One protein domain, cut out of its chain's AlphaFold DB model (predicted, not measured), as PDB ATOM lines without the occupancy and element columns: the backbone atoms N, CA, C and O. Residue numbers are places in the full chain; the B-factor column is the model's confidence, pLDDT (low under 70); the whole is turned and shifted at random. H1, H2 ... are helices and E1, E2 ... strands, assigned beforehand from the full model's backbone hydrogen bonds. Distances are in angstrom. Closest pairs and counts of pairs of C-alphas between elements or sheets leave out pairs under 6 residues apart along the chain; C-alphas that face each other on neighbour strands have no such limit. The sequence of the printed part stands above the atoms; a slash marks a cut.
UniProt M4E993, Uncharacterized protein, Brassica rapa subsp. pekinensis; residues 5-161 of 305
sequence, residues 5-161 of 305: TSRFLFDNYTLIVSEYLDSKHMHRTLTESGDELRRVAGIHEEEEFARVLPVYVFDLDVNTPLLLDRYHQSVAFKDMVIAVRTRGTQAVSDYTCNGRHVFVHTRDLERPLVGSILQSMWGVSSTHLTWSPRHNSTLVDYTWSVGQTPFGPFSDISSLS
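This is residues 5 to 161 of the 305 residues of an uncharacterized protein of Brassica rapa subsp. pekinensis (UniProt M4E993). A small three-stranded sheet, E3 E5 E4, forms the core, with H3 packed along one face and H1 crossing the other. Three separate strand hairpins, E1-E2, E6-E7 and E8-E9, spread round this core; the E1-E2 turn and the loop after H2 make opposite ends of the longest axis, and residues 44 to 50 and 132 to 137 stick out. The printed part has 157 residues, with three named helices and nine named strands in the order E1 E2 H1 H2 E3 E4 E5 E6 E7 H3 E8 E9. The core sheet is mixed, the three hairpins are antiparallel, and the class is mixed, helices and strands. The whole is compact, with a radius of gyration of the C-alphas of 17.3 A and spans of 57 by 41 by 29 A.

In the core sheet, E3 is residues 55 to 60, 15.7 A long, E5 residues 81 to 86, 17.0 A, and E4 residues 74 to 76. H3, residues 110 to 122, runs 17.2 A from C-alpha 110 at (93.631, 137.312, 121.176). H1, residues 23 to 32, is 14.2 A long, and H2 is residues 34 to 40. E1, residues 5 to 10, starts with C-alpha 5 at (108.473, 156.299, 132.494); E2, residues 14 to 21, measures 21.8 A. E6 is residues 91 to 97, E7 residues 100 to 104, and E8 residues 129 to 132. E9, residues 137 to 140, ends with C-alpha 140 at (116.773, 134.243, 121.381).

E5 is the inner strand, parallel to E3, with N 56 and O 81 2.8 A apart, within hydrogen-bond range. E4 and E5 form an antiparallel hairpin, with N 75 and O 82 at 2.8 A. H3 is on the sheet at a height of 7.0 A, over E5 and E4 and along the strands, at 3 degrees to E4 on the local plane; its closest C-alphas to E4 are those of Ser 116 and Ala 76, 4.6 A apart. On the opposite face, H1 has a height of 9.9 A over the sheet and runs only just across the strands, at 61 degrees to E5 on the local plane. The C-alphas of Ser 23 and Val 75, the closest of H1 and E4, are 7.0 A apart. H2 is not on the sheet and meets H1 only through their link. Antiparallel hairpins join E1 and E2, with N 6 and O 18 at 3.0 A, E6 and E7, with N 93 and O 102 at 2.9 A, and E8 and E9, with N 139 and O 130 at 2.8 A. Among the pairs that are apart are E2 and E6, and E7 and E8. In H1, H2 and H3 every O i to N i+4 pair is within hydrogen-bond range.

The two C-alphas farthest apart are those of Asn 12 and Glu 46, 59.0 A. The printed part has no cut. The links H2 to E3 and E3 to E4 are long, and residues 141 to 161 hold no named element. Mean pLDDT of the printed part is 86.2; residues 5 to 18 and 45 to 50 are under 70.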
ATOM      1  N   THR A   5     107.999 155.614 133.698       65.00
ATOM      2  CA  THR A   5     108.473 156.299 132.494       65.00
ATOM      3  C   THR A   5     109.858 155.802 132.106       65.00
ATOM      4  O   THR A   5     110.763 155.751 132.936       65.00
ATOM      5  N   SER A   6     110.050 155.495 130.826       61.09
ATOM      6  CA  SER A   6     111.349 155.114 130.268       61.09
ATOM      7  C   SER A   6     111.721 156.013 129.081       61.09
ATOM      8  O   SER A   6     110.839 156.477 128.356       61.09
ATOM      9  N   ARG A   7     113.018 156.325 128.915       59.56
ATOM     10  CA  ARG A   7     113.541 157.226 127.868       59.56
ATOM     11  C   ARG A   7     114.523 156.475 126.975       59.56
ATOM     12  O   ARG A   7     115.486 155.920 127.496       59.56
ATOM     13  N   PHE A   8     114.322 156.520 125.657       58.97
ATOM     14  CA  PHE A   8     115.247 155.922 124.688       58.97
ATOM     15  C   PHE A   8     115.494 156.847 123.503       58.97
ATOM     16  O   PHE A   8     114.596 157.573 123.079       58.97
ATOM     17  N   LEU A   9     116.725 156.806 122.999       50.12
ATOM     18  CA  LEU A   9     117.183 157.489 121.794       50.12
ATOM     19  C   LEU A   9     117.310 156.445 120.685       50.12
ATOM     20  O   LEU A   9     118.079 155.499 120.835       50.12
ATOM     21  N   PHE A  10     116.573 156.614 119.588       56.22
ATOM     22  CA  PHE A  10     116.892 155.916 118.342       56.22
ATOM     23  C   PHE A  10     118.058 156.619 117.637       56.22
ATOM     24  O   PHE A  10     118.162 157.850 117.695       56.22
ATOM     25  N   ASP A  11     118.915 155.853 116.955       50.53
ATOM     26  CA  ASP A  11     119.943 156.405 116.068       50.53
ATOM     27  C   ASP A  11     119.243 157.213 114.958       50.53
ATOM     28  O   ASP A  11     118.637 156.649 114.049       50.53
ATOM     29  N   ASN A  12     119.315 158.546 115.090       49.59
ATOM     30  CA  ASN A  12     118.487 159.612 114.494       49.59
ATOM     31  C   ASN A  12     117.275 160.080 115.340       49.59
ATOM     32  O   ASN A  12     116.116 159.766 115.074       49.59
ATOM     33  N   TYR A  13     117.577 160.946 116.316       47.12
ATOM     34  CA  TYR A  13     116.773 162.072 116.839       47.12
ATOM     35  C   TYR A  13     115.294 161.862 117.214       47.12
ATOM     36  O   TYR A  13     114.525 162.824 117.189       47.12
ATOM     37  N   THR A  14     114.872 160.677 117.651       49.88
ATOM     38  CA  THR A  14     113.568 160.546 118.330       49.88
ATOM     39  C   THR A  14     113.758 160.037 119.756       49.88
ATOM     40  O   THR A  14     114.165 158.900 119.985       49.88
ATOM     41  N   LEU A  15     113.508 160.922 120.732       45.84
ATOM     42  CA  LEU A  15     113.398 160.560 122.144       45.84
ATOM     43  C   LEU A  15     111.954 160.122 122.384       45.84
ATOM     44  O   LEU A  15     111.056 160.961 122.426       45.84
ATOM     45  N   ILE A  16     111.726 158.818 122.525       56.34
ATOM     46  CA  ILE A  16     110.400 158.297 122.875       56.34
ATOM     47  C   ILE A  16     110.342 158.141 124.394       56.34
ATOM     48  O   ILE A  16     111.100 157.370 124.988       56.34
ATOM     49  N   VAL A  17     109.455 158.911 125.023       56.09
ATOM     50  CA  VAL A  17     109.071 158.745 126.426       56.09
ATOM     51  C   VAL A  17     107.905 157.763 126.444       56.09
ATOM     52  O   VAL A  17     106.807 158.121 126.029       56.09
ATOM     53  N   SER A  18     108.153 156.522 126.862       66.00
ATOM     54  CA  SER A  18     107.101 155.507 126.956       66.00
ATOM     55  C   SER A  18     106.708 155.304 128.413       66.00
ATOM     56  O   SER A  18     107.557 154.970 129.251       66.00
ATOM     57  N   GLU A  19     105.431 155.544 128.702       82.06
ATOM     58  CA  GLU A  19     104.799 155.119 129.946       82.06
ATOM     59  C   GLU A  19     104.471 153.625 129.858       82.06
ATOM     60  O   GLU A  19     103.957 153.148 128.847       82.06
ATOM     61  N   TYR A  20     104.772 152.872 130.912       88.50
ATOM     62  CA  TYR A  20     104.508 151.439 130.963       88.50
ATOM     63  C   TYR A  20     103.955 151.007 132.318       88.50
ATOM     64  O   TYR A  20     104.082 151.704 133.330       88.50
ATOM     65  N   LEU A  21     103.339 149.829 132.315       91.75
ATOM     66  CA  LEU A  21     102.858 149.153 133.511       91.75
ATOM     67  C   LEU A  21     103.856 148.065 133.903       91.75
ATOM     68  O   LEU A  21     104.219 147.231 133.074       91.75
ATOM     69  N   ASP A  22     104.322 148.090 135.149       94.25
ATOM     70  CA  ASP A  22     105.227 147.065 135.679       94.25
ATOM     71  C   ASP A  22     104.431 145.790 135.975       94.25
ATOM     72  O   ASP A  22     103.600 145.752 136.892       94.25
ATOM     73  N   SER A  23     104.693 144.741 135.194       95.31
ATOM     74  CA  SER A  23     103.966 143.479 135.308       95.31
ATOM     75  C   SER A  23     104.201 142.790 136.652       95.31
ATOM     76  O   SER A  23     103.279 142.171 137.181       95.31
ATOM     77  N   LYS A  24     105.390 142.927 137.252       95.56
ATOM     78  CA  LYS A  24     105.729 142.307 138.543       95.56
ATOM     79  C   LYS A  24     105.020 143.007 139.690       95.56
ATOM     80  O   LYS A  24     104.555 142.352 140.621       95.56
ATOM     81  N   HIS A  25     104.924 144.333 139.624       94.69
ATOM     82  CA  HIS A  25     104.163 145.092 140.609       94.69
ATOM     83  C   HIS A  25     102.668 144.747 140.544       94.69
ATOM     84  O   HIS A  25     102.036 144.530 141.581       94.69
ATOM     85  N   MET A  26     102.118 144.623 139.331       95.06
ATOM     86  CA  MET A  26     100.736 144.181 139.127       95.06
ATOM     87  C   MET A  26     100.513 142.746 139.610       95.06
ATOM     88  O   MET A  26      99.540 142.508 140.316       95.06
ATOM     89  N   HIS A  27     101.420 141.817 139.288       96.06
ATOM     90  CA  HIS A  27     101.377 140.426 139.756       96.06
ATOM     91  C   HIS A  27     101.289 140.359 141.275       96.06
ATOM     92  O   HIS A  27     100.326 139.812 141.798       96.06
ATOM     93  N   ARG A  28     102.206 141.031 141.979       95.81
ATOM     94  CA  ARG A  28     102.189 141.094 143.442       95.81
ATOM     95  C   ARG A  28     100.861 141.626 143.986       95.81
ATOM     96  O   ARG A  28     100.292 141.020 144.886       95.81
ATOM     97  N   THR A  29     100.367 142.729 143.426       95.00
ATOM     98  CA  THR A  29      99.108 143.351 143.866       95.00
ATOM     99  C   THR A  29      97.921 142.405 143.666       95.00
ATOM    100  O   THR A  29      97.086 142.257 144.552       95.00
ATOM    101  N   LEU A  30      97.859 141.723 142.518       94.69
ATOM    102  CA  LEU A  30      96.785 140.783 142.194       94.69
ATOM    103  C   LEU A  30      96.843 139.515 143.046       94.69
ATOM    104  O   LEU A  30      95.792 139.014 143.437       94.69
ATOM    105  N   THR A  31      98.044 139.022 143.358       94.50
ATOM    106  CA  THR A  31      98.243 137.912 144.295       94.50
ATOM    107  C   THR A  31      97.740 138.278 145.691       94.50
ATOM    108  O   THR A  31      97.037 137.477 146.298       94.50
ATOM    109  N   GLU A  32      98.032 139.488 146.179       94.00
ATOM    110  CA  GLU A  32      97.556 139.976 147.484       94.00
ATOM    111  C   GLU A  32      96.015 140.074 147.543       94.00
ATOM    112  O   GLU A  32      95.425 139.797 148.584       94.00
ATOM    113  N   SER A  33      95.347 140.387 146.425       91.50
ATOM    114  CA  SER A  33      93.875 140.428 146.310       91.50
ATOM    115  C   SER A  33      93.226 139.133 145.785       91.50
ATOM    116  O   SER A  33      92.038 139.119 145.459       91.50
ATOM    117  N   GLY A  34      93.994 138.049 145.633       87.62
ATOM    118  CA  GLY A  34      93.588 136.878 144.848       87.62
ATOM    119  C   GLY A  34      92.327 136.176 145.359       87.62
ATOM    120  O   GLY A  34      91.465 135.806 144.561       87.62
ATOM    121  N   ASP A  35      92.190 136.031 146.677       86.25
ATOM    122  CA  ASP A  35      91.067 135.312 147.294       86.25
ATOM    123  C   ASP A  35      89.740 136.067 147.136       86.25
ATOM    124  O   ASP A  35      88.705 135.473 146.824       86.25
ATOM    125  N   GLU A  36      89.774 137.395 147.273       88.88
ATOM    126  CA  GLU A  36      88.609 138.249 147.038       88.88
ATOM    127  C   GLU A  36      88.169 138.178 145.573       88.88
ATOM    128  O   GLU A  36      86.988 137.976 145.287       88.88
ATOM    129  N   LEU A  37      89.121 138.257 144.638       87.81
ATOM    130  CA  LEU A  37      88.842 138.172 143.204       87.81
ATOM    131  C   LEU A  37      88.251 136.813 142.813       87.81
ATOM    132  O   LEU A  37      87.297 136.763 142.036       87.81
ATOM    133  N   ARG A  38      88.760 135.712 143.380       84.81
ATOM    134  CA  ARG A  38      88.204 134.363 143.170       84.81
ATOM    135  C   ARG A  38      86.774 134.249 143.682       84.81
ATOM    136  O   ARG A  38      85.914 133.722 142.976       84.81
ATOM    137  N   ARG A  39      86.507 134.801 144.868       85.12
ATOM    138  CA  ARG A  39      85.163 134.839 145.453       85.12
ATOM    139  C   ARG A  39      84.193 135.645 144.588       85.12
ATOM    140  O   ARG A  39      83.083 135.183 144.341       85.12
ATOM    141  N   VAL A  40      84.603 136.820 144.107       87.94
ATOM    142  CA  VAL A  40      83.791 137.660 143.204       87.94
ATOM    143  C   VAL A  40      83.537 136.959 141.868       87.94
ATOM    144  O   VAL A  40      82.442 137.064 141.320       87.94
ATOM    145  N   ALA A  41      84.513 136.200 141.368       83.56
ATOM    146  CA  ALA A  41      84.376 135.403 140.152       83.56
ATOM    147  C   ALA A  41      83.492 134.150 140.323       83.56
ATOM    148  O   ALA A  41      83.243 133.454 139.341       83.56
ATOM    149  N   GLY A  42      83.018 133.847 141.538       82.69
ATOM    150  CA  GLY A  42      82.178 132.678 141.807       82.69
ATOM    151  C   GLY A  42      82.908 131.342 141.648       82.69
ATOM    152  O   GLY A  42      82.262 130.318 141.431       82.69
ATOM    153  N   ILE A  43      84.241 131.333 141.741       77.56
ATOM    154  CA  ILE A  43      85.045 130.109 141.691       77.56
ATOM    155  C   ILE A  43      85.019 129.497 143.094       77.56
ATOM    156  O   ILE A  43      85.578 130.069 144.029       77.56
ATOM    157  N   HIS A  44      84.321 128.371 143.244       71.25
ATOM    158  CA  HIS A  44      84.184 127.663 144.518       71.25
ATOM    159  C   HIS A  44      85.317 126.637 144.671       71.25
ATOM    160  O   HIS A  44      85.766 126.053 143.687       71.25
ATOM    161  N   GLU A  45      85.767 126.397 145.905       61.75
ATOM    162  CA  GLU A  45      86.865 125.464 146.220       61.75
ATOM    163  C   GLU A  45      86.537 123.988 145.917       61.75
ATOM    164  O   GLU A  45      87.433 123.151 145.897       61.75
ATOM    165  N   GLU A  46      85.271 123.663 145.633       55.78
ATOM    166  CA  GLU A  46      84.799 122.293 145.378       55.78
ATOM    167  C   GLU A  46      85.327 121.684 144.062       55.78
ATOM    168  O   GLU A  46      85.242 120.471 143.862       55.78
ATOM    169  N   GLU A  47      85.940 122.478 143.175       53.72
ATOM    170  CA  GLU A  47      86.700 121.971 142.022       53.72
ATOM    171  C   GLU A  47      88.134 121.562 142.416       53.72
ATOM    172  O   GLU A  47      89.113 121.946 141.773       53.72
ATOM    173  N   GLU A  48      88.275 120.749 143.467       51.56
ATOM    174  CA  GLU A  48      89.554 120.384 144.109       51.56
ATOM    175  C   GLU A  48      90.571 119.720 143.147       51.56
ATOM    176  O   GLU A  48      91.771 119.657 143.416       51.56
ATOM    177  N   PHE A  49      90.114 119.277 141.970       54.94
ATOM    178  CA  PHE A  49      90.929 118.614 140.948       54.94
ATOM    179  C   PHE A  49      91.181 119.441 139.675       54.94
ATOM    180  O   PHE A  49      91.891 118.966 138.781       54.94
ATOM    181  N   ALA A  50      90.633 120.656 139.549       67.69
ATOM    182  CA  ALA A  50      90.807 121.483 138.355       67.69
ATOM    183  C   ALA A  50      91.846 122.594 138.579       67.69
ATOM    184  O   ALA A  50      91.725 123.442 139.459       67.69
ATOM    185  N   ARG A  51      92.884 122.636 137.733       79.50
ATOM    186  CA  ARG A  51      93.832 123.760 137.721       79.50
ATOM    187  C   ARG A  51      93.180 124.970 137.051       79.50
ATOM    188  O   ARG A  51      93.131 125.042 135.824       79.50
ATOM    189  N   VAL A  52      92.757 125.944 137.852       86.81
ATOM    190  CA  VAL A  52      92.241 127.232 137.367       86.81
ATOM    191  C   VAL A  52      93.393 128.220 137.161       86.81
ATOM    192  O   VAL A  52      94.177 128.469 138.076       86.81
ATOM    193  N   LEU A  53      93.501 128.793 135.957       91.56
ATOM    194  CA  LEU A  53      94.459 129.855 135.629       91.56
ATOM    195  C   LEU A  53      93.710 131.192 135.477       91.56
ATOM    196  O   LEU A  53      93.036 131.376 134.462       91.56
ATOM    197  N   PRO A  54      93.815 132.131 136.432       93.56
ATOM    198  CA  PRO A  54      93.207 133.448 136.293       93.56
ATOM    199  C   PRO A  54      93.877 134.258 135.175       93.56
ATOM    200  O   PRO A  54      95.105 134.317 135.066       93.56
ATOM    201  N   VAL A  55      93.046 134.908 134.358       95.38
ATOM    202  CA  VAL A  55      93.466 135.799 133.272       95.38
ATOM    203  C   VAL A  55      92.876 137.181 133.532       95.38
ATOM    204  O   VAL A  55      91.671 137.386 133.403       95.38
ATOM    205  N   TYR A  56      93.729 138.130 133.900       95.62
ATOM    206  CA  TYR A  56      93.338 139.505 134.186       95.62
ATOM    207  C   TYR A  56      93.524 140.370 132.946       95.62
ATOM    208  O   TYR A  56      94.644 140.538 132.463       95.62
ATOM    209  N   VAL A  57      92.428 140.932 132.437       95.75
ATOM    210  CA  VAL A  57      92.439 141.829 131.276       95.75
ATOM    211  C   VAL A  57      92.099 143.241 131.733       95.75
ATOM    212  O   VAL A  57      90.963 143.530 132.102       95.75
ATOM    213  N   PHE A  58      93.089 144.128 131.697       94.25
ATOM    214  CA  PHE A  58      92.930 145.542 132.009       94.25
ATOM    215  C   PHE A  58      92.585 146.303 130.734       94.25
ATOM    216  O   PHE A  58      93.460 146.585 129.916       94.25
ATOM    217  N   ASP A  59      91.304 146.613 130.560       93.38
ATOM    218  CA  ASP A  59      90.820 147.429 129.451       93.38
ATOM    219  C   ASP A  59      90.781 148.906 129.849       93.38
ATOM    220  O   ASP A  59      89.918 149.342 130.612       93.38
ATOM    221  N   LEU A  60      91.762 149.666 129.379       91.19
ATOM    222  CA  LEU A  60      91.986 151.047 129.781       91.19
ATOM    223  C   LEU A  60      91.445 152.004 128.714       91.19
ATOM    224  O   LEU A  60      91.907 152.004 127.568       91.19
ATOM    225  N   ASP A  61      90.536 152.899 129.105       89.81
ATOM    226  CA  ASP A  61      90.039 153.986 128.244       89.81
ATOM    227  C   ASP A  61      91.041 155.155 128.177       89.81
ATOM    228  O   ASP A  61      90.765 156.293 128.553       89.81
ATOM    229  N   VAL A  62      92.259 154.853 127.725       87.12
ATOM    230  CA  VAL A  62      93.341 155.823 127.520       87.12
ATOM    231  C   VAL A  62      93.816 155.791 126.071       87.12
ATOM    232  O   VAL A  62      93.935 154.731 125.455       87.12
ATOM    233  N   ASN A  63      94.075 156.972 125.504       84.69
ATOM    234  CA  ASN A  63      94.575 157.102 124.129       84.69
ATOM    235  C   ASN A  63      96.064 156.790 123.999       84.69
ATOM    236  O   ASN A  63      96.519 156.458 122.907       84.69
ATOM    237  N   THR A  64      96.819 156.948 125.083       84.81
ATOM    238  CA  THR A  64      98.245 156.647 125.108       84.81
ATOM    239  C   THR A  64      98.439 155.128 125.090       84.81
ATOM    240  O   THR A  64      97.799 154.428 125.877       84.81
ATOM    241  N   PRO A  65      99.281 154.583 124.190       85.06
ATOM    242  CA  PRO A  65      99.577 153.159 124.202       85.06
ATOM    243  C   PRO A  65     100.351 152.824 125.482       85.06
ATOM    244  O   PRO A  65     101.488 153.254 125.651       85.06
ATOM    245  N   LEU A  66      99.722 152.063 126.376       88.81
ATOM    246  CA  LEU A  66     100.340 151.524 127.587       88.81
ATOM    247  C   LEU A  66     100.526 150.021 127.415       88.81
ATOM    248  O   LEU A  66      99.567 149.293 127.160       88.81
ATOM    249  N   LEU A  67     101.770 149.575 127.567       90.25
ATOM    250  CA  LEU A  67     102.167 148.172 127.488       90.25
ATOM    251  C   LEU A  67     102.748 147.712 128.830       90.25
ATOM    252  O   LEU A  67     103.232 148.518 129.631       90.25
ATOM    253  N   LEU A  68     102.716 146.404 129.060       92.50
ATOM    254  CA  LEU A  68     103.388 145.747 130.175       92.50
ATOM    255  C   LEU A  68     104.889 145.680 129.898       92.50
ATOM    256  O   LEU A  68     105.315 145.254 128.821       92.50
ATOM    257  N   ASP A  69     105.689 146.106 130.871       90.94
ATOM    258  CA  ASP A  69     107.154 146.115 130.796       90.94
ATOM    259  C   ASP A  69     107.664 146.707 129.475       90.94
ATOM    260  O   ASP A  69     108.564 146.160 128.842       90.94
ATOM    261  N   ARG A  70     107.024 147.796 129.027       85.25
ATOM    262  CA  ARG A  70     107.278 148.534 127.778       85.25
ATOM    263  C   ARG A  70     106.908 147.815 126.473       85.25
ATOM    264  O   ARG A  70     106.584 148.507 125.513       85.25
ATOM    265  N   TYR A  71     106.934 146.485 126.407       85.44
ATOM    266  CA  TYR A  71     106.869 145.756 125.128       85.44
ATOM    267  C   TYR A  71     105.678 144.813 124.978       85.44
ATOM    268  O   TYR A  71     105.314 144.463 123.856       85.44
ATOM    269  N   HIS A  72     105.092 144.364 126.084       90.69
ATOM    270  CA  HIS A  72     104.175 143.234 126.082       90.69
ATOM    271  C   HIS A  72     102.728 143.698 126.218       90.69
ATOM    272  O   HIS A  72     102.397 144.517 127.068       90.69
ATOM    273  N   GLN A  73     101.830 143.140 125.410       92.75
ATOM    274  CA  GLN A  73     100.389 143.280 125.654       92.75
ATOM    275  C   GLN A  73      99.904 142.302 126.724       92.75
ATOM    276  O   GLN A  73      98.931 142.589 127.414       92.75
ATOM    277  N   SER A  74     100.585 141.165 126.873       95.56
ATOM    278  CA  SER A  74     100.319 140.181 127.913       95.56
ATOM    279  C   SER A  74     101.609 139.565 128.440       95.56
ATOM    280  O   SER A  74     102.565 139.351 127.693       95.56
ATOM    281  N   VAL A  75     101.620 139.265 129.733       96.12
ATOM    282  CA  VAL A  75     102.723 138.595 130.422       96.12
ATOM    283  C   VAL A  75     102.184 137.349 131.115       96.12
ATOM    284  O   VAL A  75     101.138 137.377 131.769       96.12
ATOM    285  N   ALA A  76     102.907 136.246 130.935       96.69
ATOM    286  CA  ALA A  76     102.642 134.967 131.570       96.69
ATOM    287  C   ALA A  76     103.420 134.851 132.883       96.69
ATOM    288  O   ALA A  76     104.649 134.948 132.887       96.69
ATOM    289  N   PHE A  77     102.712 134.578 133.972       96.25
ATOM    290  CA  PHE A  77     103.287 134.135 135.238       96.25
ATOM    291  C   PHE A  77     102.938 132.663 135.468       96.25
ATOM    292  O   PHE A  77     102.097 132.080 134.790       96.25
ATOM    293  N   LYS A  78     103.584 132.024 136.446       92.56
ATOM    294  CA  LYS A  78     103.331 130.605 136.759       92.56
ATOM    295  C   LYS A  78     101.870 130.346 137.175       92.56
ATOM    296  O   LYS A  78     101.339 129.255 136.955       92.56
ATOM    297  N   ASP A  79     101.257 131.341 137.802       92.69
ATOM    298  CA  ASP A  79      99.981 131.287 138.509       92.69
ATOM    299  C   ASP A  79      98.891 132.184 137.903       92.69
ATOM    300  O   ASP A  79      97.731 132.020 138.268       92.69
ATOM    301  N   MET A  80      99.217 133.096 136.981       95.69
ATOM    302  CA  MET A  80      98.239 133.977 136.330       95.69
ATOM    303  C   MET A  80      98.738 134.534 134.993       95.69
ATOM    304  O   MET A  80      99.931 134.523 134.700       95.69
ATOM    305  N   VAL A  81      97.820 135.086 134.203       97.56
ATOM    306  CA  VAL A  81      98.137 135.891 133.016       97.56
ATOM    307  C   VAL A  81      97.609 137.301 133.221       97.56
ATOM    308  O   VAL A  81      96.470 137.483 133.643       97.56
ATOM    309  N   ILE A  82      98.428 138.297 132.898       97.69
ATOM    310  CA  ILE A  82      98.050 139.711 132.954       97.69
ATOM    311  C   ILE A  82      98.126 140.265 131.539       97.69
ATOM    312  O   ILE A  82      99.147 140.096 130.877       97.69
ATOM    313  N   ALA A  83      97.068 140.924 131.078       97.06
ATOM    314  CA  ALA A  83      97.009 141.571 129.776       97.06
ATOM    315  C   ALA A  83      96.445 142.988 129.874       97.06
ATOM    316  O   ALA A  83      95.622 143.283 130.738       97.06
ATOM    317  N   VAL A  84      96.881 143.858 128.966       95.12
ATOM    318  CA  VAL A  84      96.495 145.269 128.925       95.12
ATOM    319  C   VAL A  84      96.029 145.631 127.524       95.12
ATOM    320  O   VAL A  84      96.733 145.402 126.541       95.12
ATOM    321  N   ARG A  85      94.849 146.243 127.450       93.50
ATOM    322  CA  ARG A  85      94.295 146.863 126.247       93.50
ATOM    323  C   ARG A  85      94.164 148.360 126.474       93.50
ATOM    324  O   ARG A  85      93.765 148.797 127.548       93.50
ATOM    325  N   THR A  86      94.490 149.141 125.453       91.25
ATOM    326  CA  THR A  86      94.289 150.596 125.447       91.25
ATOM    327  C   THR A  86      93.451 151.017 124.247       91.25
ATOM    328  O   THR A  86      93.254 150.247 123.302       91.25
ATOM    329  N   ARG A  87      92.934 152.251 124.272       88.75
ATOM    330  CA  ARG A  87      92.091 152.779 123.194       88.75
ATOM    331  C   ARG A  87      92.874 153.029 121.913       88.75
ATOM    332  O   ARG A  87      92.290 152.865 120.835       88.75
ATOM    333  N   GLY A  88      94.146 153.420 122.054       81.81
ATOM    334  CA  GLY A  88      95.099 153.543 120.955       81.81
ATOM    335  C   GLY A  88      95.125 152.258 120.132       81.81
ATOM    336  O   GLY A  88      94.946 151.167 120.671       81.81
ATOM    337  N   THR A  89      95.259 152.379 118.815       79.94
ATOM    338  CA  THR A  89      95.132 151.233 117.903       79.94
ATOM    339  C   THR A  89      96.463 150.562 117.605       79.94
ATOM    340  O   THR A  89      96.485 149.359 117.352       79.94
ATOM    341  N   GLN A  90      97.560 151.321 117.624       85.00
ATOM    342  CA  GLN A  90      98.884 150.839 117.253       85.00
ATOM    343  C   GLN A  90      99.969 151.447 118.144       85.00
ATOM    344  O   GLN A  90      99.922 152.629 118.486       85.00
ATOM    345  N   ALA A  91     100.974 150.637 118.465       85.38
ATOM    346  CA  ALA A  91     102.226 151.063 119.076       85.38
ATOM    347  C   ALA A  91     103.404 150.634 118.190       85.38
ATOM    348  O   ALA A  91     103.391 149.546 117.610       85.38
ATOM    349  N   VAL A  92     104.423 151.488 118.070       83.38
ATOM    350  CA  VAL A  92     105.654 151.155 117.337       83.38
ATOM    351  C   VAL A  92     106.457 150.159 118.165       83.38
ATOM    352  O   VAL A  92     106.719 150.405 119.341       83.38
ATOM    353  N   SER A  93     106.837 149.037 117.557       83.25
ATOM    354  CA  SER A  93     107.715 148.058 118.185       83.25
ATOM    355  C   SER A  93     109.190 148.380 117.941       83.25
ATOM    356  O   SER A  93     109.552 148.985 116.930       83.25
ATOM    357  N   ASP A  94     110.053 147.887 118.828       82.19
ATOM    358  CA  ASP A  94     111.511 147.948 118.666       82.19
ATOM    359  C   ASP A  94     112.008 146.981 117.562       82.19
ATOM    360  O   ASP A  94     113.166 147.036 117.152       82.19
ATOM    361  N   TYR A  95     111.138 146.104 117.044       86.75
ATOM    362  CA  TYR A  95     111.469 145.173 115.966       86.75
ATOM    363  C   TYR A  95     111.300 145.795 114.579       86.75
ATOM    364  O   TYR A  95     110.357 146.543 114.309       86.75
ATOM    365  N   THR A  96     112.189 145.410 113.662       87.56
ATOM    366  CA  THR A  96     112.105 145.771 112.245       87.56
ATOM    367  C   THR A  96     112.027 144.521 111.372       87.56
ATOM    368  O   THR A  96     112.618 143.488 111.677       87.56
ATOM    369  N   CYS A  97     111.272 144.608 110.281       86.12
ATOM    370  CA  CYS A  97     111.132 143.571 109.268       86.12
ATOM    371  C   CYS A  97     111.331 144.215 107.892       86.12
ATOM    372  O   CYS A  97     110.650 145.184 107.555       86.12
ATOM    373  N   ASN A  98     112.293 143.718 107.106       89.00
ATOM    374  CA  ASN A  98     112.635 144.255 105.779       89.00
ATOM    375  C   ASN A  98     112.844 145.787 105.762       89.00
ATOM    376  O   ASN A  98     112.392 146.480 104.852       89.00
ATOM    377  N   GLY A  99     113.492 146.329 106.802       87.88
ATOM    378  CA  GLY A  99     113.767 147.765 106.933       87.88
ATOM    379  C   GLY A  99     112.572 148.629 107.357       87.88
ATOM    380  O   GLY A  99     112.679 149.852 107.339       87.88
ATOM    381  N   ARG A 100     111.437 148.030 107.740       88.00
ATOM    382  CA  ARG A 100     110.260 148.735 108.275       88.00
ATOM    383  C   ARG A 100     109.999 148.333 109.721       88.00
ATOM    384  O   ARG A 100     110.175 147.170 110.071       88.00
ATOM    385  N   HIS A 101     109.558 149.274 110.551       88.38
ATOM    386  CA  HIS A 101     109.147 148.970 111.922       88.38
ATOM    387  C   HIS A 101     107.908 148.074 111.936       88.38
ATOM    388  O   HIS A 101     106.982 148.260 111.145       88.38
ATOM    389  N   VAL A 102     107.904 147.108 112.850       88.19
ATOM    390  CA  VAL A 102     106.730 146.288 113.144       88.19
ATOM    391  C   VAL A 102     105.816 147.072 114.082       88.19
ATOM    392  O   VAL A 102     106.280 147.700 115.034       88.19
ATOM    393  N   PHE A 103     104.513 147.035 113.822       87.62
ATOM    394  CA  PHE A 103     103.511 147.673 114.671       87.62
ATOM    395  C   PHE A 103     102.793 146.626 115.516       87.62
ATOM    396  O   PHE A 103     102.449 145.550 115.036       87.62
ATOM    397  N   VAL A 104     102.550 146.963 116.778       86.94
ATOM    398  CA  VAL A 104     101.743 146.163 117.698       86.94
ATOM    399  C   VAL A 104     100.329 146.723 117.700       86.94
ATOM    400  O   VAL A 104     100.133 147.893 118.032       86.94
ATOM    401  N   HIS A 105      99.348 145.895 117.355       89.00
ATOM    402  CA  HIS A 105      97.936 146.260 117.410       89.00
ATOM    403  C   HIS A 105      97.432 146.158 118.851       89.00
ATOM    404  O   HIS A 105      97.037 145.092 119.317       89.00
ATOM    405  N   THR A 106      97.445 147.278 119.576       86.38
ATOM    406  CA  THR A 106      97.156 147.349 121.022       86.38
ATOM    407  C   THR A 106      95.733 146.932 121.400       86.38
ATOM    408  O   THR A 106      95.482 146.610 122.562       86.38
ATOM    409  N   ARG A 107      94.809 146.899 120.431       88.19
ATOM    410  CA  ARG A 107      93.437 146.401 120.617       88.19
ATOM    411  C   ARG A 107      93.290 144.890 120.473       88.19
ATOM    412  O   ARG A 107      92.389 144.322 121.094       88.19
ATOM    413  N   ASP A 108      94.166 144.260 119.701       90.19
ATOM    414  CA  ASP A 108      94.066 142.845 119.368       90.19
ATOM    415  C   ASP A 108      94.786 142.021 120.435       90.19
ATOM    416  O   ASP A 108      96.002 141.832 120.408       90.19
ATOM    417  N   LEU A 109      94.015 141.554 121.418       92.50
ATOM    418  CA  LEU A 109      94.537 140.789 122.551       92.50
ATOM    419  C   LEU A 109      94.536 139.274 122.349       92.50
ATOM    420  O   LEU A 109      95.185 138.571 123.117       92.50
ATOM    421  N   GLU A 110      93.824 138.757 121.349       93.31
ATOM    422  CA  GLU A 110      93.631 137.312 121.176       93.31
ATOM    423  C   GLU A 110      94.967 136.566 121.078       93.31
ATOM    424  O   GLU A 110      95.246 135.655 121.854       93.31
ATOM    425  N   ARG A 111      95.832 137.003 120.162       93.81
ATOM    426  CA  ARG A 111      97.144 136.400 119.924       93.81
ATOM    427  C   ARG A 111      98.062 136.433 121.158       93.81
ATOM    428  O   ARG A 111      98.504 135.355 121.565       93.81
ATOM    429  N   PRO A 112      98.352 137.600 121.776       94.06
ATOM    430  CA  PRO A 112      99.217 137.644 122.952       94.06
ATOM    431  C   PRO A 112      98.627 136.846 124.131       94.06
ATOM    432  O   PRO A 112      99.360 136.088 124.770       94.06
ATOM    433  N   LEU A 113      97.304 136.889 124.349       96.12
ATOM    434  CA  LEU A 113      96.647 136.082 125.385       96.12
ATOM    435  C   LEU A 113      96.823 134.581 125.162       96.12
ATOM    436  O   LEU A 113      97.215 133.881 126.094       96.12
ATOM    437  N   VAL A 114      96.578 134.077 123.948       96.00
ATOM    438  CA  VAL A 114      96.768 132.652 123.633       96.00
ATOM    439  C   VAL A 114      98.210 132.226 123.917       96.00
ATOM    440  O   VAL A 114      98.431 131.184 124.536       96.00
ATOM    441  N   GLY A 115      99.196 133.048 123.541       95.06
ATOM    442  CA  GLY A 115     100.605 132.798 123.850       95.06
ATOM    443  C   GLY A 115     100.881 132.730 125.357       95.06
ATOM    444  O   GLY A 115     101.473 131.760 125.836       95.06
ATOM    445  N   SER A 116     100.413 133.717 126.124       96.31
ATOM    446  CA  SER A 116     100.643 133.762 127.573       96.31
ATOM    447  C   SER A 116      99.922 132.643 128.337       96.31
ATOM    448  O   SER A 116     100.464 132.094 129.301       96.31
ATOM    449  N   ILE A 117      98.725 132.255 127.892       96.38
ATOM    450  CA  ILE A 117      97.987 131.116 128.453       96.38
ATOM    451  C   ILE A 117      98.745 129.813 128.176       96.38
ATOM    452  O   ILE A 117      98.915 129.004 129.086       96.38
ATOM    453  N   LEU A 118      99.266 129.617 126.960       95.75
ATOM    454  CA  LEU A 118     100.056 128.428 126.619       95.75
ATOM    455  C   LEU A 118     101.324 128.281 127.461       95.75
ATOM    456  O   LEU A 118     101.652 127.168 127.883       95.75
ATOM    457  N   GLN A 119     102.006 129.390 127.738       95.25
ATOM    458  CA  GLN A 119     103.160 129.415 128.634       95.25
ATOM    459  C   GLN A 119     102.777 129.026 130.062       95.25
ATOM    460  O   GLN A 119     103.400 128.147 130.651       95.25
ATOM    461  N   SER A 120     101.729 129.638 130.611       95.00
ATOM    462  CA  SER A 120     101.362 129.471 132.023       95.00
ATOM    463  C   SER A 120     100.705 128.112 132.296       95.00
ATOM    464  O   SER A 120     101.025 127.428 133.272       95.00
ATOM    465  N   MET A 121      99.787 127.689 131.425       92.81
ATOM    466  CA  MET A 121      98.961 126.497 131.625       92.81
ATOM    467  C   MET A 121      99.656 125.216 131.152       92.81
ATOM    468  O   MET A 121      99.623 124.215 131.865       92.81
ATOM    469  N   TRP A 122     100.338 125.256 130.004       94.00
ATOM    470  CA  TRP A 122     100.970 124.080 129.390       94.00
ATOM    471  C   TRP A 122     102.499 124.153 129.316       94.00
ATOM    472  O   TRP A 122     103.123 123.235 128.786       94.00
ATOM    473  N   GLY A 123     103.134 125.212 129.825       93.81
ATOM    474  CA  GLY A 123     104.596 125.332 129.823       93.81
ATOM    475  C   GLY A 123     105.204 125.420 128.421       93.81
ATOM    476  O   GLY A 123     106.362 125.049 128.231       93.81
ATOM    477  N   VAL A 124     104.433 125.834 127.410       94.75
ATOM    478  CA  VAL A 124     104.940 125.932 126.035       94.75
ATOM    479  C   VAL A 124     105.817 127.173 125.921       94.75
ATOM    480  O   VAL A 124     105.337 128.293 126.072       94.75
ATOM    481  N   SER A 125     107.104 126.976 125.639       92.00
ATOM    482  CA  SER A 125     108.044 128.077 125.412       92.00
ATOM    483  C   SER A 125     107.683 128.878 124.156       92.00
ATOM    484  O   SER A 125     107.152 128.331 123.184       92.00
ATOM    485  N   SER A 126     108.012 130.173 124.148       92.25
ATOM    486  CA  SER A 126     107.898 130.982 122.934       92.25
ATOM    487  C   SER A 126     108.781 130.432 121.820       92.25
ATOM    488  O   SER A 126     109.888 129.965 122.073       92.25
ATOM    489  N   THR A 127     108.323 130.535 120.571       91.94
ATOM    490  CA  THR A 127     109.026 129.919 119.433       91.94
ATOM    491  C   THR A 127     110.359 130.576 119.087       91.94
ATOM    492  O   THR A 127     111.172 129.937 118.437       91.94
ATOM    493  N   HIS A 128     110.624 131.808 119.536       91.81
ATOM    494  CA  HIS A 128     111.963 132.405 119.430       91.81
ATOM    495  C   HIS A 128     112.927 131.986 120.541       91.81
ATOM    496  O   HIS A 128     114.068 132.429 120.536       91.81
ATOM    497  N   LEU A 129     112.500 131.208 121.532       92.31
ATOM    498  CA  LEU A 129     113.373 130.812 122.632       92.31
ATOM    499  C   LEU A 129     113.860 129.385 122.413       92.31
ATOM    500  O   LEU A 129     113.059 128.462 122.266       92.31
ATOM    501  N   THR A 130     115.177 129.200 122.441       91.25
ATOM    502  CA  THR A 130     115.813 127.883 122.358       91.25
ATOM    503  C   THR A 130     116.794 127.687 123.505       91.25
ATOM    504  O   THR A 130     117.509 128.608 123.894       91.25
ATOM    505  N   TRP A 131     116.833 126.489 124.084       92.50
ATOM    506  CA  TRP A 131     117.807 126.156 125.120       92.50
ATOM    507  C   TRP A 131     119.122 125.715 124.480       92.50
ATOM    508  O   TRP A 131     119.135 124.800 123.656       92.50
ATOM    509  N   SER A 132     120.240 126.319 124.888       94.25
ATOM    510  CA  SER A 132     121.570 125.892 124.459       94.25
ATOM    511  C   SER A 132     122.303 125.170 125.588       94.25
ATOM    512  O   SER A 132     122.758 125.823 126.531       94.25
ATOM    513  N   PRO A 133     122.524 123.844 125.478       95.75
ATOM    514  CA  PRO A 133     123.314 123.102 126.459       95.75
ATOM    515  C   PRO A 133     124.757 123.608 126.564       95.75
ATOM    516  O   PRO A 133     125.342 123.587 127.641       95.75
ATOM    517  N   ARG A 134     125.329 124.104 125.455       96.56
ATOM    518  CA  ARG A 134     126.702 124.630 125.419       96.56
ATOM    519  C   ARG A 134     126.850 125.905 126.247       96.56
ATOM    520  O   ARG A 134     127.862 126.075 126.915       96.56
ATOM    521  N   HIS A 135     125.868 126.799 126.169       94.88
ATOM    522  CA  HIS A 135     125.893 128.080 126.879       94.88
ATOM    523  C   HIS A 135     125.155 128.032 128.220       94.88
ATOM    524  O   HIS A 135     125.110 129.051 128.906       94.88
ATOM    525  N   ASN A 136     124.561 126.885 128.570       96.19
ATOM    526  CA  ASN A 136     123.709 126.692 129.743       96.19
ATOM    527  C   ASN A 136     122.692 127.834 129.934       96.19
ATOM    528  O   ASN A 136     122.488 128.341 131.036       96.19
ATOM    529  N   SER A 137     122.127 128.309 128.826       96.12
ATOM    530  CA  SER A 137     121.247 129.474 128.796       96.12
ATOM    531  C   SER A 137     120.259 129.388 127.639       96.12
ATOM    532  O   SER A 137     120.456 128.659 126.660       96.12
ATOM    533  N   THR A 138     119.166 130.138 127.769       94.00
ATOM    534  CA  THR A 138     118.188 130.340 126.702       94.00
ATOM    535  C   THR A 138     118.701 131.387 125.726       94.00
ATOM    536  O   THR A 138     119.020 132.508 126.124       94.00
ATOM    537  N   LEU A 139     118.748 131.033 124.449       94.19
ATOM    538  CA  LEU A 139     119.079 131.933 123.357       94.19
ATOM    539  C   LEU A 139     117.797 132.418 122.683       94.19
ATOM    540  O   LEU A 139     116.802 131.691 122.616       94.19
ATOM    541  N   VAL A 140     117.850 133.644 122.169       91.62
ATOM    542  CA  VAL A 140     116.773 134.243 121.381       91.62
ATOM    543  C   VAL A 140     117.116 134.090 119.903       91.62
ATOM    544  O   VAL A 140     118.123 134.621 119.441       91.62
ATOM    545  N   ASP A 141     116.273 133.375 119.168       90.44
ATOM    546  CA  ASP A 141     116.370 133.161 117.729       90.44
ATOM    547  C   ASP A 141     114.993 133.329 117.075       90.44
ATOM    548  O   ASP A 141     114.124 132.460 117.142       90.44
ATOM    549  N   TYR A 142     114.788 134.456 116.397       88.75
ATOM    550  CA  TYR A 142     113.518 134.773 115.744       88.75
ATOM    551  C   TYR A 142     113.251 133.989 114.453       88.75
ATOM    552  O   TYR A 142     112.170 134.153 113.885       88.75
ATOM    553  N   THR A 143     114.153 133.100 114.019       86.50
ATOM    554  CA  THR A 143     113.970 132.262 112.819       86.50
ATOM    555  C   THR A 143     112.644 131.491 112.845       86.50
ATOM    556  O   THR A 143     112.000 131.331 111.812       86.50
ATOM    557  N   TRP A 144     112.177 131.091 114.034       82.44
ATOM    558  CA  TRP A 144     110.914 130.362 114.234       82.44
ATOM    559  C   TRP A 144     109.771 131.227 114.795       82.44
ATOM    560  O   TRP A 144     108.743 130.714 115.239       82.44
ATOM    561  N   SER A 145     109.923 132.554 114.802       84.31
ATOM    562  CA  SER A 145     108.850 133.499 115.171       84.31
ATOM    563  C   SER A 145     108.058 134.038 113.986       84.31
ATOM    564  O   SER A 145     107.219 134.918 114.155       84.31
ATOM    565  N   VAL A 146     108.305 133.491 112.801       83.06
ATOM    566  CA  VAL A 146     107.515 133.698 111.590       83.06
ATOM    567  C   VAL A 146     106.642 132.468 111.339       83.06
ATOM    568  O   VAL A 146     107.083 131.334 111.522       83.06
ATOM    569  N   GLY A 147     105.389 132.678 110.925       84.31
ATOM    570  CA  GLY A 147     104.445 131.601 110.597       84.31
ATOM    571  C   GLY A 147     103.306 131.433 111.606       84.31
ATOM    572  O   GLY A 147     102.833 132.405 112.187       84.31
ATOM    573  N   GLN A 148     102.820 130.203 111.785       90.62
ATOM    574  CA  GLN A 148     101.627 129.891 112.587       90.62
ATOM    575  C   GLN A 148     101.964 129.769 114.084       90.62
ATOM    576  O   GLN A 148     102.113 128.667 114.613       90.62
ATOM    577  N   THR A 149     102.147 130.903 114.759       93.06
ATOM    578  CA  THR A 149     102.519 130.955 116.177       93.06
ATOM    579  C   THR A 149     101.909 132.177 116.863       93.06
ATOM    580  O   THR A 149     102.045 133.280 116.343       93.06
ATOM    581  N   PRO A 150     101.323 132.038 118.067       94.19
ATOM    582  CA  PRO A 150     100.876 133.190 118.842       94.19
ATOM    583  C   PRO A 150     102.040 133.968 119.481       94.19
ATOM    584  O   PRO A 150     101.819 135.003 120.104       94.19
ATOM    585  N   PHE A 151     103.282 133.487 119.356       92.56
ATOM    586  CA  PHE A 151     104.453 134.095 119.981       92.56
ATOM    587  C   PHE A 151     105.205 135.050 119.061       92.56
ATOM    588  O   PHE A 151     105.244 134.886 117.846       92.56
ATOM    589  N   GLY A 152     105.915 135.985 119.692       88.25
ATOM    590  CA  GLY A 152     106.836 136.888 119.013       88.25
ATOM    591  C   GLY A 152     106.135 138.033 118.276       88.25
ATOM    592  O   GLY A 152     104.912 138.148 118.304       88.25
ATOM    593  N   PRO A 153     106.905 138.927 117.650       87.56
ATOM    594  CA  PRO A 153     106.372 140.111 116.977       87.56
ATOM    595  C   PRO A 153     106.090 139.895 115.480       87.56
ATOM    596  O   PRO A 153     105.456 140.741 114.867       87.56
ATOM    597  N   PHE A 154     106.568 138.798 114.881       89.88
ATOM    598  CA  PHE A 154     106.557 138.583 113.424       89.88
ATOM    599  C   PHE A 154     105.452 137.632 112.932       89.88
ATOM    600  O   PHE A 154     105.491 137.168 111.792       89.88
ATOM    601  N   SER A 155     104.476 137.331 113.787       88.69
ATOM    602  CA  SER A 155     103.276 136.584 113.424       88.69
ATOM    603  C   SER A 155     102.038 137.320 113.907       88.69
ATOM    604  O   SER A 155     101.996 137.776 115.049       88.69
ATOM    605  N   ASP A 156     101.023 137.369 113.050       87.25
ATOM    606  CA  ASP A 156      99.723 137.982 113.334       87.25
ATOM    607  C   ASP A 156      98.636 136.938 113.646       87.25
ATOM    608  O   ASP A 156      97.467 137.271 113.811       87.25
ATOM    609  N   ILE A 157      98.998 135.655 113.737       91.06
ATOM    610  CA  ILE A 157      98.045 134.545 113.841       91.06
ATOM    611  C   ILE A 157      97.981 134.030 115.289       91.06
ATOM    612  O   ILE A 157      99.007 133.749 115.898       91.06
ATOM    613  N   SER A 158      96.776 133.838 115.834       91.31
ATOM    614  CA  SER A 158      96.549 133.244 117.169       91.31
ATOM    615  C   SER A 158      96.561 131.707 117.178       91.31
ATOM    616  O   SER A 158      96.669 131.081 118.231       91.31
ATOM    617  N   SER A 159      96.447 131.072 116.009       92.25
ATOM    618  CA  SER A 159      96.406 129.612 115.883       92.25
ATOM    619  C   SER A 159      97.759 128.932 116.135       92.25
ATOM    620  O   SER A 159      98.824 129.526 115.975       92.25
ATOM    621  N   LEU A 160      97.702 127.653 116.519       93.06
ATOM    622  CA  LEU A 160      98.867 126.896 116.982       93.06
ATOM    623  C   LEU A 160      99.428 125.973 115.902       93.06
ATOM    624  O   LEU A 160      98.694 125.156 115.329       93.06
ATOM    625  N   SER A 161     100.743 126.041 115.707       92.31
ATOM    626  CA  SER A 161     101.501 125.075 114.908       92.31
ATOM    627  C   SER A 161     101.478 123.671 115.524       92.31
ATOM    628  O   SER A 161     101.192 123.478 116.711       92.31
TER     629      SER A 161